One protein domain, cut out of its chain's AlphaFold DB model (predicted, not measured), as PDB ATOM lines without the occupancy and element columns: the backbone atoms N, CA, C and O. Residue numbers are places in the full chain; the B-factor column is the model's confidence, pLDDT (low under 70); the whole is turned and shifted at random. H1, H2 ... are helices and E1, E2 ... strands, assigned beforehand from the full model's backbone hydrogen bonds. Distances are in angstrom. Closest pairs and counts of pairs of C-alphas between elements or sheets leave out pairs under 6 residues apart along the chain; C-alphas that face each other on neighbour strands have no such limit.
ATOM      1  N   GLY A   2     298.774 388.135 308.160       60.59
ATOM      2  CA  GLY A   2     297.763 389.167 307.849       60.59
ATOM      3  C   GLY A   2     297.790 390.418 308.742       60.59
ATOM      4  O   GLY A   2     297.539 391.517 308.252       60.59
ATOM      5  N   GLU A   3     298.165 390.283 310.017       61.94
ATOM      6  CA  GLU A   3     298.244 391.417 310.957       61.94
ATOM      7  C   GLU A   3     299.303 392.447 310.549       61.94
ATOM      8  O   GLU A   3     299.064 393.649 310.616       61.94
ATOM      9  N   THR A   4     300.437 392.001 310.002       64.06
ATOM     10  CA  THR A   4     301.515 392.883 309.535       64.06
ATOM     11  C   THR A   4     301.046 393.823 308.415       64.06
ATOM     12  O   THR A   4     301.388 395.005 308.409       64.06
ATOM     13  N   PHE A   5     300.201 393.338 307.495       63.34
ATOM     14  CA  PHE A   5     299.648 394.155 306.407       63.34
ATOM     15  C   PHE A   5     298.603 395.166 306.891       63.34
ATOM     16  O   PHE A   5     298.508 396.259 306.329       63.34
ATOM     17  N   ALA A   6     297.821 394.828 307.920       67.38
ATOM     18  CA  ALA A   6     296.862 395.752 308.521       67.38
ATOM     19  C   ALA A   6     297.581 396.909 309.237       67.38
ATOM     20  O   ALA A   6     297.256 398.076 309.004       67.38
ATOM     21  N   THR A   7     298.628 396.602 310.008       63.81
ATOM     22  CA  THR A   7     299.445 397.602 310.713       63.81
ATOM     23  C   THR A   7     300.168 398.539 309.744       63.81
ATOM     24  O   THR A   7     300.147 399.755 309.929       63.81
ATOM     25  N   MET A   8     300.730 398.017 308.646       65.12
ATOM     26  CA  MET A   8     301.367 398.850 307.612       65.12
ATOM     27  C   MET A   8     300.378 399.800 306.918       65.12
ATOM     28  O   MET A   8     300.718 400.951 306.623       65.12
ATOM     29  N   LYS A   9     299.138 399.352 306.674       66.81
ATOM     30  CA  LYS A   9     298.077 400.201 306.105       66.81
ATOM     31  C   LYS A   9     297.664 401.317 307.063       66.81
ATOM     32  O   LYS A   9     297.495 402.452 306.618       66.81
ATOM     33  N   ALA A  10     297.534 401.012 308.354       69.81
ATOM     34  CA  ALA A  10     297.200 401.996 309.381       69.81
ATOM     35  C   ALA A  10     298.299 403.062 309.530       69.81
ATOM     36  O   ALA A  10     297.998 404.252 309.454       69.81
ATOM     37  N   ALA A  11     299.567 402.644 309.607       67.06
ATOM     38  CA  ALA A  11     300.711 403.555 309.682       67.06
ATOM     39  C   ALA A  11     300.815 404.466 308.443       67.06
ATOM     40  O   ALA A  11     301.037 405.667 308.560       67.06
ATOM     41  N   THR A  12     300.568 403.926 307.244       69.94
ATOM     42  CA  THR A  12     300.555 404.726 306.005       69.94
ATOM     43  C   THR A  12     299.419 405.751 305.996       69.94
ATOM     44  O   THR A  12     299.586 406.852 305.473       69.94
ATOM     45  N   LYS A  13     298.252 405.408 306.558       73.88
ATOM     46  CA  LYS A  13     297.109 406.327 306.648       73.88
ATOM     47  C   LYS A  13     297.387 407.466 307.632       73.88
ATOM     48  O   LYS A  13     297.108 408.611 307.293       73.88
ATOM     49  N   GLN A  14     297.965 407.155 308.792       76.94
ATOM     50  CA  GLN A  14     298.376 408.152 309.786       76.94
ATOM     51  C   GLN A  14     299.425 409.101 309.209       76.94
ATOM     52  O   GLN A  14     299.178 410.299 309.160       76.94
ATOM     53  N   HIS A  15     300.492 408.563 308.609       75.94
ATOM     54  CA  HIS A  15     301.536 409.380 307.990       75.94
ATOM     55  C   HIS A  15     300.979 410.340 306.926       75.94
ATOM     56  O   HIS A  15     301.366 411.502 306.852       75.94
ATOM     57  N   ARG A  16     300.023 409.881 306.108       75.00
ATOM     58  CA  ARG A  16     299.365 410.731 305.103       75.00
ATOM     59  C   ARG A  16     298.536 411.857 305.714       75.00
ATOM     60  O   ARG A  16     298.515 412.935 305.127       75.00
ATOM     61  N   ALA A  17     297.851 411.598 306.826       78.25
ATOM     62  CA  ALA A  17     297.064 412.599 307.539       78.25
ATOM     63  C   ALA A  17     297.973 413.650 308.193       78.25
ATOM     64  O   ALA A  17     297.773 414.839 307.977       78.25
ATOM     65  N   GLU A  18     299.044 413.216 308.863       82.06
ATOM     66  CA  GLU A  18     300.036 414.114 309.471       82.06
ATOM     67  C   GLU A  18     300.672 415.052 308.435       82.06
ATOM     68  O   GLU A  18     300.828 416.247 308.674       82.06
ATOM     69  N   MET A  19     301.010 414.529 307.251       79.56
ATOM     70  CA  MET A  19     301.584 415.343 306.172       79.56
ATOM     71  C   MET A  19     300.576 416.323 305.554       79.56
ATOM     72  O   MET A  19     300.995 417.341 305.008       79.56
ATOM     73  N   LEU A  20     299.271 416.036 305.611       80.88
ATOM     74  CA  LEU A  20     298.229 416.977 305.183       80.88
ATOM     75  C   LEU A  20     298.032 418.095 306.203       80.88
ATOM     76  O   LEU A  20     297.925 419.246 305.800       80.88
ATOM     77  N   GLU A  21     298.038 417.776 307.498       82.19
ATOM     78  CA  GLU A  21     297.936 418.780 308.566       82.19
ATOM     79  C   GLU A  21     299.124 419.748 308.572       82.19
ATOM     80  O   GLU A  21     298.957 420.945 308.781       82.19
ATOM     81  N   GLN A  22     300.330 419.248 308.292       82.62
ATOM     82  CA  GLN A  22     301.540 420.074 308.225       82.62
ATOM     83  C   GLN A  22     301.665 420.875 306.919       82.62
ATOM     84  O   GLN A  22     302.566 421.707 306.785       82.62
ATOM     85  N   ALA A  23     300.816 420.609 305.927       85.56
ATOM     86  CA  ALA A  23     300.897 421.271 304.638       85.56
ATOM     87  C   ALA A  23     300.394 422.717 304.741       85.56
ATOM     88  O   ALA A  23     299.215 422.964 304.979       85.56
ATOM     89  N   ASP A  24     301.270 423.688 304.470       84.88
ATOM     90  CA  ASP A  24     300.844 425.075 304.268       84.88
ATOM     91  C   ASP A  24     300.103 425.211 302.928       84.88
ATOM     92  O   ASP A  24     300.702 425.364 301.853       84.88
ATOM     93  N   THR A  25     298.778 425.151 303.011       88.00
ATOM     94  CA  THR A  25     297.848 425.281 301.882       88.00
ATOM     95  C   THR A  25     297.470 426.736 301.597       88.00
ATOM     96  O   THR A  25     296.692 427.007 300.681       88.00
ATOM     97  N   SER A  26     298.071 427.706 302.292       86.88
ATOM     98  CA  SER A  26     297.769 429.125 302.100       86.88
ATOM     99  C   SER A  26     298.080 429.588 300.671       86.88
ATOM    100  O   SER A  26     299.195 429.434 300.152       86.88
ATOM    101  N   GLY A  27     297.081 430.181 300.016       87.06
ATOM    102  CA  GLY A  27     297.177 430.641 298.627       87.06
ATOM    103  C   GLY A  27     297.203 429.517 297.587       87.06
ATOM    104  O   GLY A  27     297.553 429.776 296.435       87.06
ATOM    105  N   TRP A  28     296.876 428.283 297.978       94.00
ATOM    106  CA  TRP A  28     296.582 427.197 297.053       94.00
ATOM    107  C   TRP A  28     295.076 427.085 296.817       94.00
ATOM    108  O   TRP A  28     294.267 427.237 297.727       94.00
ATOM    109  N   GLU A  29     294.707 426.773 295.585       95.00
ATOM    110  CA  GLU A  29     293.364 426.359 295.209       95.00
ATOM    111  C   GLU A  29     293.189 424.884 295.582       95.00
ATOM    112  O   GLU A  29     293.914 424.015 295.092       95.00
ATOM    113  N   GLN A  30     292.239 424.583 296.460       94.44
ATOM    114  CA  GLN A  30     291.929 423.204 296.813       94.44
ATOM    115  C   GLN A  30     291.044 422.575 295.730       94.44
ATOM    116  O   GLN A  30     289.920 423.011 295.509       94.44
ATOM    117  N   LEU A  31     291.548 421.532 295.067       92.81
ATOM    118  CA  LEU A  31     290.799 420.780 294.055       92.81
ATOM    119  C   LEU A  31     290.094 419.566 294.660       92.81
ATOM    120  O   LEU A  31     288.977 419.238 294.274       92.81
ATOM    121  N   THR A  32     290.756 418.885 295.597       89.88
ATOM    122  CA  THR A  32     290.174 417.818 296.424       89.88
ATOM    123  C   THR A  32     290.767 417.876 297.833       89.88
ATOM    124  O   THR A  32     291.681 418.656 298.092       89.88
ATOM    125  N   GLU A  33     290.301 417.026 298.752       86.69
ATOM    126  CA  GLU A  33     290.821 416.938 300.133       86.69
ATOM    127  C   GLU A  33     292.347 416.710 300.210       86.69
ATOM    128  O   GLU A  33     292.992 417.097 301.175       86.69
ATOM    129  N   TRP A  34     292.951 416.140 299.163       87.06
ATOM    130  CA  TRP A  34     294.379 415.792 299.118       87.06
ATOM    131  C   TRP A  34     295.130 416.445 297.958       87.06
ATOM    132  O   TRP A  34     296.294 416.108 297.735       87.06
ATOM    133  N   HIS A  35     294.466 417.299 297.179       92.81
ATOM    134  CA  HIS A  35     294.998 417.855 295.940       92.81
ATOM    135  C   HIS A  35     294.827 419.366 295.918       92.81
ATOM    136  O   HIS A  35     293.713 419.886 295.959       92.81
ATOM    137  N   TYR A  36     295.952 420.049 295.775       94.94
ATOM    138  CA  TYR A  36     296.048 421.495 295.774       94.94
ATOM    139  C   TYR A  36     296.703 421.960 294.486       94.94
ATOM    140  O   TYR A  36     297.634 421.334 293.991       94.94
ATOM    141  N   ARG A  37     296.254 423.084 293.946       95.69
ATOM    142  CA  ARG A  37     296.823 423.700 292.754       95.69
ATOM    143  C   ARG A  37     297.241 425.125 293.048       95.69
ATOM    144  O   ARG A  37     296.552 425.855 293.749       95.69
ATOM    145  N   ARG A  38     298.367 425.551 292.486       94.81
ATOM    146  CA  ARG A  38     298.782 426.952 292.536       94.81
ATOM    147  C   ARG A  38     299.538 427.349 291.283       94.81
ATOM    148  O   ARG A  38     300.322 426.573 290.735       94.81
ATOM    149  N   GLN A  39     299.303 428.578 290.843       93.38
ATOM    150  CA  GLN A  39     300.044 429.202 289.759       93.38
ATOM    151  C   GLN A  39     301.197 430.038 290.331       93.38
ATOM    152  O   GLN A  39     300.991 430.883 291.196       93.38
ATOM    153  N   PHE A  40     302.401 429.815 289.814       91.38
ATOM    154  CA  PHE A  40     303.622 430.570 290.092       91.38
ATOM    155  C   PHE A  40     304.130 431.155 288.769       91.38
ATOM    156  O   PHE A  40     304.853 430.497 288.013       91.38
ATOM    157  N   GLY A  41     303.682 432.363 288.424       90.12
ATOM    158  CA  GLY A  41     303.992 432.992 287.137       90.12
ATOM    159  C   GLY A  41     303.611 432.103 285.943       90.12
ATOM    160  O   GLY A  41     302.434 431.853 285.688       90.12
ATOM    161  N   LYS A  42     304.606 431.589 285.206       91.25
ATOM    162  CA  LYS A  42     304.410 430.686 284.046       91.25
ATOM    163  C   LYS A  42     304.264 429.202 284.418       91.25
ATOM    164  O   LYS A  42     303.971 428.391 283.538       91.25
ATOM    165  N   THR A  43     304.460 428.843 285.683       93.19
ATOM    166  CA  THR A  43     304.457 427.457 286.163       93.19
ATOM    167  C   THR A  43     303.203 427.181 286.981       93.19
ATOM    168  O   THR A  43     302.993 427.808 288.012       93.19
ATOM    169  N   ARG A  44     302.384 426.212 286.569       94.81
ATOM    170  CA  ARG A  44     301.327 425.644 287.413       94.81
ATOM    171  C   ARG A  44     301.883 424.452 288.176       94.81
ATOM    172  O   ARG A  44     302.556 423.610 287.576       94.81
ATOM    173  N   VAL A  45     301.578 424.363 289.460       96.12
ATOM    174  CA  VAL A  45     301.907 423.209 290.294       96.12
ATOM    175  C   VAL A  45     300.618 422.584 290.796       96.12
ATOM    176  O   VAL A  45     299.815 423.262 291.430       96.12
ATOM    177  N   ASP A  46     300.462 421.294 290.532       96.19
ATOM    178  CA  ASP A  46     299.426 420.433 291.097       96.19
ATOM    179  C   ASP A  46     300.122 419.565 292.168       96.19
ATOM    180  O   ASP A  46     301.072 418.844 291.868       96.19
ATOM    181  N   TRP A  47     299.746 419.705 293.437       95.12
ATOM    182  CA  TRP A  47     300.449 419.187 294.613       95.12
ATOM    183  C   TRP A  47     299.560 418.254 295.439       95.12
ATOM    184  O   TRP A  47     298.424 418.588 295.771       95.12
ATOM    185  N   TRP A  48     300.111 417.097 295.810       94.31
ATOM    186  CA  TRP A  48     299.519 416.128 296.732       94.31
ATOM    187  C   TRP A  48     300.404 416.001 297.977       94.31
ATOM    188  O   TRP A  48     301.364 415.214 297.955       94.31
ATOM    189  N   PRO A  49     300.103 416.747 299.057       89.88
ATOM    190  CA  PRO A  49     300.936 416.788 300.253       89.88
ATOM    191  C   PRO A  49     301.097 415.413 300.891       89.88
ATOM    192  O   PRO A  49     302.221 414.979 301.108       89.88
ATOM    193  N   SER A  50     299.995 414.670 301.049       88.31
ATOM    194  CA  SER A  50     299.989 413.320 301.636       88.31
ATOM    195  C   SER A  50     300.877 412.315 300.903       88.31
ATOM    196  O   SER A  50     301.386 411.365 301.494       88.31
ATOM    197  N   GLY A  51     301.020 412.468 299.587       86.38
ATOM    198  CA  GLY A  51     301.819 411.569 298.763       86.38
ATOM    199  C   GLY A  51     303.267 412.014 298.599       86.38
ATOM    200  O   GLY A  51     304.051 411.260 298.018       86.38
ATOM    201  N   GLY A  52     303.604 413.238 299.019       89.88
ATOM    202  CA  GLY A  52     304.868 413.882 298.688       89.88
ATOM    203  C   GLY A  52     305.077 413.977 297.179       89.88
ATOM    204  O   GLY A  52     306.165 413.670 296.696       89.88
ATOM    205  N   LYS A  53     304.028 414.315 296.417       94.56
ATOM    206  CA  LYS A  53     304.073 414.378 294.945       94.56
ATOM    207  C   LYS A  53     303.649 415.746 294.457       94.56
ATOM    208  O   LYS A  53     302.682 416.297 294.965       94.56
ATOM    209  N   ALA A  54     304.319 416.252 293.435       96.12
ATOM    210  CA  ALA A  54     303.875 417.434 292.714       96.12
ATOM    211  C   ALA A  54     304.075 417.255 291.212       96.12
ATOM    212  O   ALA A  54     305.063 416.666 290.774       96.12
ATOM    213  N   GLN A  55     303.153 417.785 290.420       96.50
ATOM    214  CA  GLN A  55     303.226 417.830 288.973       96.50
ATOM    215  C   GLN A  55     303.358 419.281 288.520       96.50
ATOM    216  O   GLN A  55     302.577 420.147 288.907       96.50
ATOM    217  N   LEU A  56     304.364 419.544 287.692       95.19
ATOM    218  CA  LEU A  56     304.686 420.868 287.186       95.19
ATOM    219  C   LEU A  56     304.278 420.998 285.731       95.19
ATOM    220  O   LEU A  56     304.679 420.188 284.893       95.19
ATOM    221  N   PHE A  57     303.580 422.082 285.423       94.69
ATOM    222  CA  PHE A  57     303.211 422.472 284.072       94.69
ATOM    223  C   PHE A  57     303.833 423.834 283.779       94.69
ATOM    224  O   PHE A  57     303.442 424.837 284.369       94.69
ATOM    225  N   VAL A  58     304.803 423.887 282.868       93.00
ATOM    226  CA  VAL A  58     305.481 425.140 282.504       93.00
ATOM    227  C   VAL A  58     304.938 425.630 281.166       93.00
ATOM    228  O   VAL A  58     305.214 425.031 280.119       93.00
ATOM    229  N   LYS A  59     304.168 426.723 281.190       89.06
ATOM    230  CA  LYS A  59     303.573 427.323 279.990       89.06
ATOM    231  C   LYS A  59     304.672 427.784 279.030       89.06
ATOM    232  O   LYS A  59     305.588 428.500 279.426       89.06
ATOM    233  N   GLY A  60     304.563 427.381 277.764       88.00
ATOM    234  CA  GLY A  60     305.514 427.751 276.710       88.00
ATOM    235  C   GLY A  60     306.825 426.960 276.712       88.00
ATOM    236  O   GLY A  60     307.694 427.251 275.903       88.00
ATOM    237  N   SER A  61     306.980 425.952 277.580       87.81
ATOM    238  CA  SER A  61     308.187 425.109 277.578       87.81
ATOM    239  C   SER A  61     308.249 424.111 276.417       87.81
ATOM    240  O   SER A  61     309.324 423.593 276.128       87.81
ATOM    241  N   GLY A  62     307.102 423.783 275.802       87.50
ATOM    242  CA  GLY A  62     306.983 422.707 274.807       87.50
ATOM    243  C   GLY A  62     307.232 421.301 275.372       87.50
ATOM    244  O   GLY A  62     307.275 420.337 274.615       87.50
ATOM    245  N   ARG A  63     307.415 421.171 276.692       86.88
ATOM    246  CA  ARG A  63     307.734 419.910 277.366       86.88
ATOM    247  C   ARG A  63     306.504 419.335 278.062       86.88
ATOM    248  O   ARG A  63     305.652 420.101 278.524       86.88
ATOM    249  N   PRO A  64     306.416 417.999 278.183       91.25
ATOM    250  CA  PRO A  64     305.370 417.377 278.974       91.25
ATOM    251  C   PRO A  64     305.487 417.781 280.454       91.25
ATOM    252  O   PRO A  64     306.568 418.174 280.913       91.25
ATOM    253  N   PRO A  65     304.392 417.669 281.223       93.00
ATOM    254  CA  PRO A  65     304.406 417.960 282.647       93.00
ATOM    255  C   PRO A  65     305.419 417.083 283.385       93.00
ATOM    256  O   PRO A  65     305.499 415.876 283.153       93.00
ATOM    257  N   ARG A  66     306.177 417.677 284.307       94.19
ATOM    258  CA  ARG A  66     307.186 416.953 285.091       94.19
ATOM    259  C   ARG A  66     306.600 416.534 286.430       94.19
ATOM    260  O   ARG A  66     306.118 417.385 287.169       94.19
ATOM    261  N   MET A  67     306.709 415.253 286.770       95.69
ATOM    262  CA  MET A  67     306.382 414.763 288.108       95.69
ATOM    263  C   MET A  67     307.608 414.844 289.030       95.69
ATOM    264  O   MET A  67     308.726 414.521 288.623       95.69
ATOM    265  N   VAL A  68     307.397 415.260 290.273       94.69
ATOM    266  CA  VAL A  68     308.393 415.298 291.348       94.69
ATOM    267  C   VAL A  68     307.858 414.494 292.523       94.69
ATOM    268  O   VAL A  68     306.681 414.594 292.868       94.69
ATOM    269  N   TYR A  69     308.733 413.692 293.123       94.31
ATOM    270  CA  TYR A  69     308.405 412.781 294.214       94.31
ATOM    271  C   TYR A  69     309.295 413.040 295.433       94.31
ATOM    272  O   TYR A  69     310.450 413.461 295.306       94.31
ATOM    273  N   GLY A  70     308.757 412.713 296.604       91.69
ATOM    274  CA  GLY A  70     309.392 412.856 297.906       91.69
ATOM    275  C   GLY A  70     309.084 414.210 298.544       91.69
ATOM    276  O   GLY A  70     309.353 415.253 297.949       91.69
ATOM    277  N   HIS A  71     308.584 414.188 299.784       89.06
ATOM    278  CA  HIS A  71     308.202 415.390 300.539       89.06
ATOM    279  C   HIS A  71     309.310 416.449 300.554       89.06
ATOM    280  O   HIS A  71     309.061 417.603 300.228       89.06
ATOM    281  N   ARG A  72     310.562 416.051 300.822       90.44
ATOM    282  CA  ARG A  72     311.709 416.974 300.840       90.44
ATOM    283  C   ARG A  72     311.916 417.689 299.501       90.44
ATOM    284  O   ARG A  72     312.105 418.901 299.481       90.44
ATOM    285  N   ASN A  73     311.862 416.952 298.392       93.06
ATOM    286  CA  ASN A  73     312.080 417.511 297.056       93.06
ATOM    287  C   ASN A  73     310.926 418.421 296.638       93.06
ATOM    288  O   ASN A  73     311.150 419.484 296.067       93.06
ATOM    289  N   VAL A  74     309.694 418.001 296.933       93.00
ATOM    290  CA  VAL A  74     308.488 418.774 296.632       93.00
ATOM    291  C   VAL A  74     308.450 420.064 297.452       93.00
ATOM    292  O   VAL A  74     308.226 421.127 296.882       93.00
ATOM    293  N   ASN A  75     308.761 420.005 298.746       91.19
ATOM    294  CA  ASN A  75     308.789 421.188 299.606       91.19
ATOM    295  C   ASN A  75     309.886 422.170 299.175       91.19
ATOM    296  O   ASN A  75     309.619 423.363 299.058       91.19
ATOM    297  N   ALA A  76     311.091 421.679 298.858       92.69
ATOM    298  CA  ALA A  76     312.178 422.519 298.345       92.69
ATOM    299  C   ALA A  76     311.815 423.182 297.005       92.69
ATOM    300  O   ALA A  76     312.115 424.353 296.779       92.69
ATOM    301  N   LEU A  77     311.134 422.449 296.119       93.12
ATOM    302  CA  LEU A  77     310.633 422.985 294.857       93.12
ATOM    303  C   LEU A  77     309.587 424.086 295.081       93.12
ATOM    304  O   LEU A  77     309.679 425.142 294.460       93.12
ATOM    305  N   ILE A  78     308.594 423.841 295.939       92.00
ATOM    306  CA  ILE A  78     307.531 424.807 296.243       92.00
ATOM    307  C   ILE A  78     308.122 426.067 296.879       92.00
ATOM    308  O   ILE A  78     307.745 427.165 296.479       92.00
ATOM    309  N   ALA A  79     309.061 425.924 297.820       92.00
ATOM    310  CA  ALA A  79     309.759 427.051 298.434       92.00
ATOM    311  C   ALA A  79     310.458 427.911 297.372       92.00
ATOM    312  O   ALA A  79     310.170 429.100 297.262       92.00
ATOM    313  N   ARG A  80     311.243 427.279 296.489       92.12
ATOM    314  CA  ARG A  80     311.912 427.968 295.378       92.12
ATOM    315  C   ARG A  80     310.930 428.695 294.454       92.12
ATOM    316  O   ARG A  80     311.221 429.793 293.988       92.12
ATOM    317  N   LEU A  81     309.779 428.093 294.153       91.19
ATOM    318  CA  LEU A  81     308.755 428.717 293.305       91.19
ATOM    319  C   LEU A  81     308.051 429.890 294.001       91.19
ATOM    320  O   LEU A  81     307.745 430.880 293.339       91.19
ATOM    321  N   LYS A  82     307.821 429.804 295.319       89.44
ATOM    322  CA  LYS A  82     307.307 430.920 296.130       89.44
ATOM    323  C   LYS A  82     308.286 432.101 296.105       89.44
ATOM    324  O   LYS A  82     307.858 433.217 295.840       89.44
ATOM    325  N   GLU A  83     309.584 431.847 296.293       90.00
ATOM    326  CA  GLU A  83     310.632 432.878 296.226       90.00
ATOM    327  C   GLU A  83     310.686 433.553 294.847       90.00
ATOM    328  O   GLU A  83     310.706 434.775 294.756       90.00
ATOM    329  N   GLN A  84     310.632 432.771 293.764       86.25
ATOM    330  CA  GLN A  84     310.660 433.299 292.394       86.25
ATOM    331  C   GLN A  84     309.398 434.071 291.987       86.25
ATOM    332  O   GLN A  84     309.451 434.846 291.041       86.25
ATOM    333  N   SER A  85     308.259 433.823 292.638       80.25
ATOM    334  CA  SER A  85     306.985 434.468 292.302       80.25
ATOM    335  C   SER A  85     306.737 435.773 293.062       80.25
ATOM    336  O   SER A  85     305.826 436.504 292.679       80.25
ATOM    337  N   ASN A  86     307.482 436.029 294.141       69.00
ATOM    338  CA  ASN A  86     307.370 437.239 294.962       69.00
ATOM    339  C   ASN A  86     308.420 438.309 294.602       69.00
ATOM    340  O   ASN A  86     308.449 439.353 295.254       69.00
ATOM    341  N   GLY A  87     309.292 438.033 293.627       52.62
ATOM    342  CA  GLY A  87     310.318 438.950 293.120       52.62
ATOM    343  C   GLY A  87     309.972 439.571 291.776       52.62
ATOM    344  O   GLY A  87     309.034 439.077 291.109       52.62
TER     345      GLY A  87
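Overview. This is residues 2 to 87 of the 87 residues of an uncharacterized protein of Stenotrophomonas sp. ATCM1_4 (UniProt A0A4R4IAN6). A twisted sheet of five antiparallel strands is covered on one face by helix H2, while the long helix H1 reaches away from this body as an arm, its residues 2 to 11 sticking out free. The strands follow one another as a meander, each the antiparallel neighbour of the one before, in the order E1 - E2 - E3 - E4 - E5. The printed part has 86 residues, with two named helices and five named strands along the chain as H1 E1 E2 E3 E4 E5 H2, and its class is mixed, helices and strands. The whole is loose, with a radius of gyration of the C-alphas of 14.8 A, and elongated, spanning 50 by 26 by 22 A, with the arm adding to the length.

Along the chain. In the sheet, E1 is residues 29 to 32, 9.2 A long, and begins at C-alpha 29 at (293.364, 426.359, 295.209). E2 is residues 35 to 40, 16.4 A; E3 is residues 43 to 48, 16.3 A; E4 is residues 53 to 58, 16.5 A; E5 is residues 66 to 69, 10.1 A. H2, residues 71 to 85, measures 20.8 A and ends at C-alpha 85 at (306.985, 434.468, 292.302). H1, residues 2 to 21, measures 29.6 A and begins at C-alpha 2 at (297.763, 389.167, 307.849).

Arrangement. The sheet is twisted, its C-alphas lying up to 4.4 A off the best plane; E1 and E5 are its edge strands. In the hairpin E1 and E2, N 29 and O 37 are within hydrogen-bond range at 2.8 A. The hairpin E2 and E3 has N 47 and O 36 at 2.7 A, E3 and E4 has N 55 and O 46 at 2.7 A, and E4 and E5 has N 68 and O 54 at 2.8 A. H2 is on the sheet at a height of 9.5 A, over E3, E4 and, only just, with 3 C-alphas, E2. It runs along the strands, only just, at 28 degrees to E4 on the local plane. The closest C-alphas of E2 and H2 are those of Phe 40 and Ser 85, 5.6 A apart; those of E4 and H2 are Ala 54 and Val 74, 6.2 A apart. H1 is not on the sheet, only just, with 4 pairs of C-alphas within 10 A, and is apart from H2. In H1 and H2 every O i to N i+4 pair is within hydrogen-bond range.

Size, cuts and confidence. The two C-alphas farthest apart, those of Gly 2 and Gly 87, are 53.4 A apart. Without residues 2 to 11 the body spans 39 by 25 by 22 A. The printed part has no cut and no long link. The mean pLDDT of the printed part is 85.9; residues 2 to 12 and 86 to 87 are under 70.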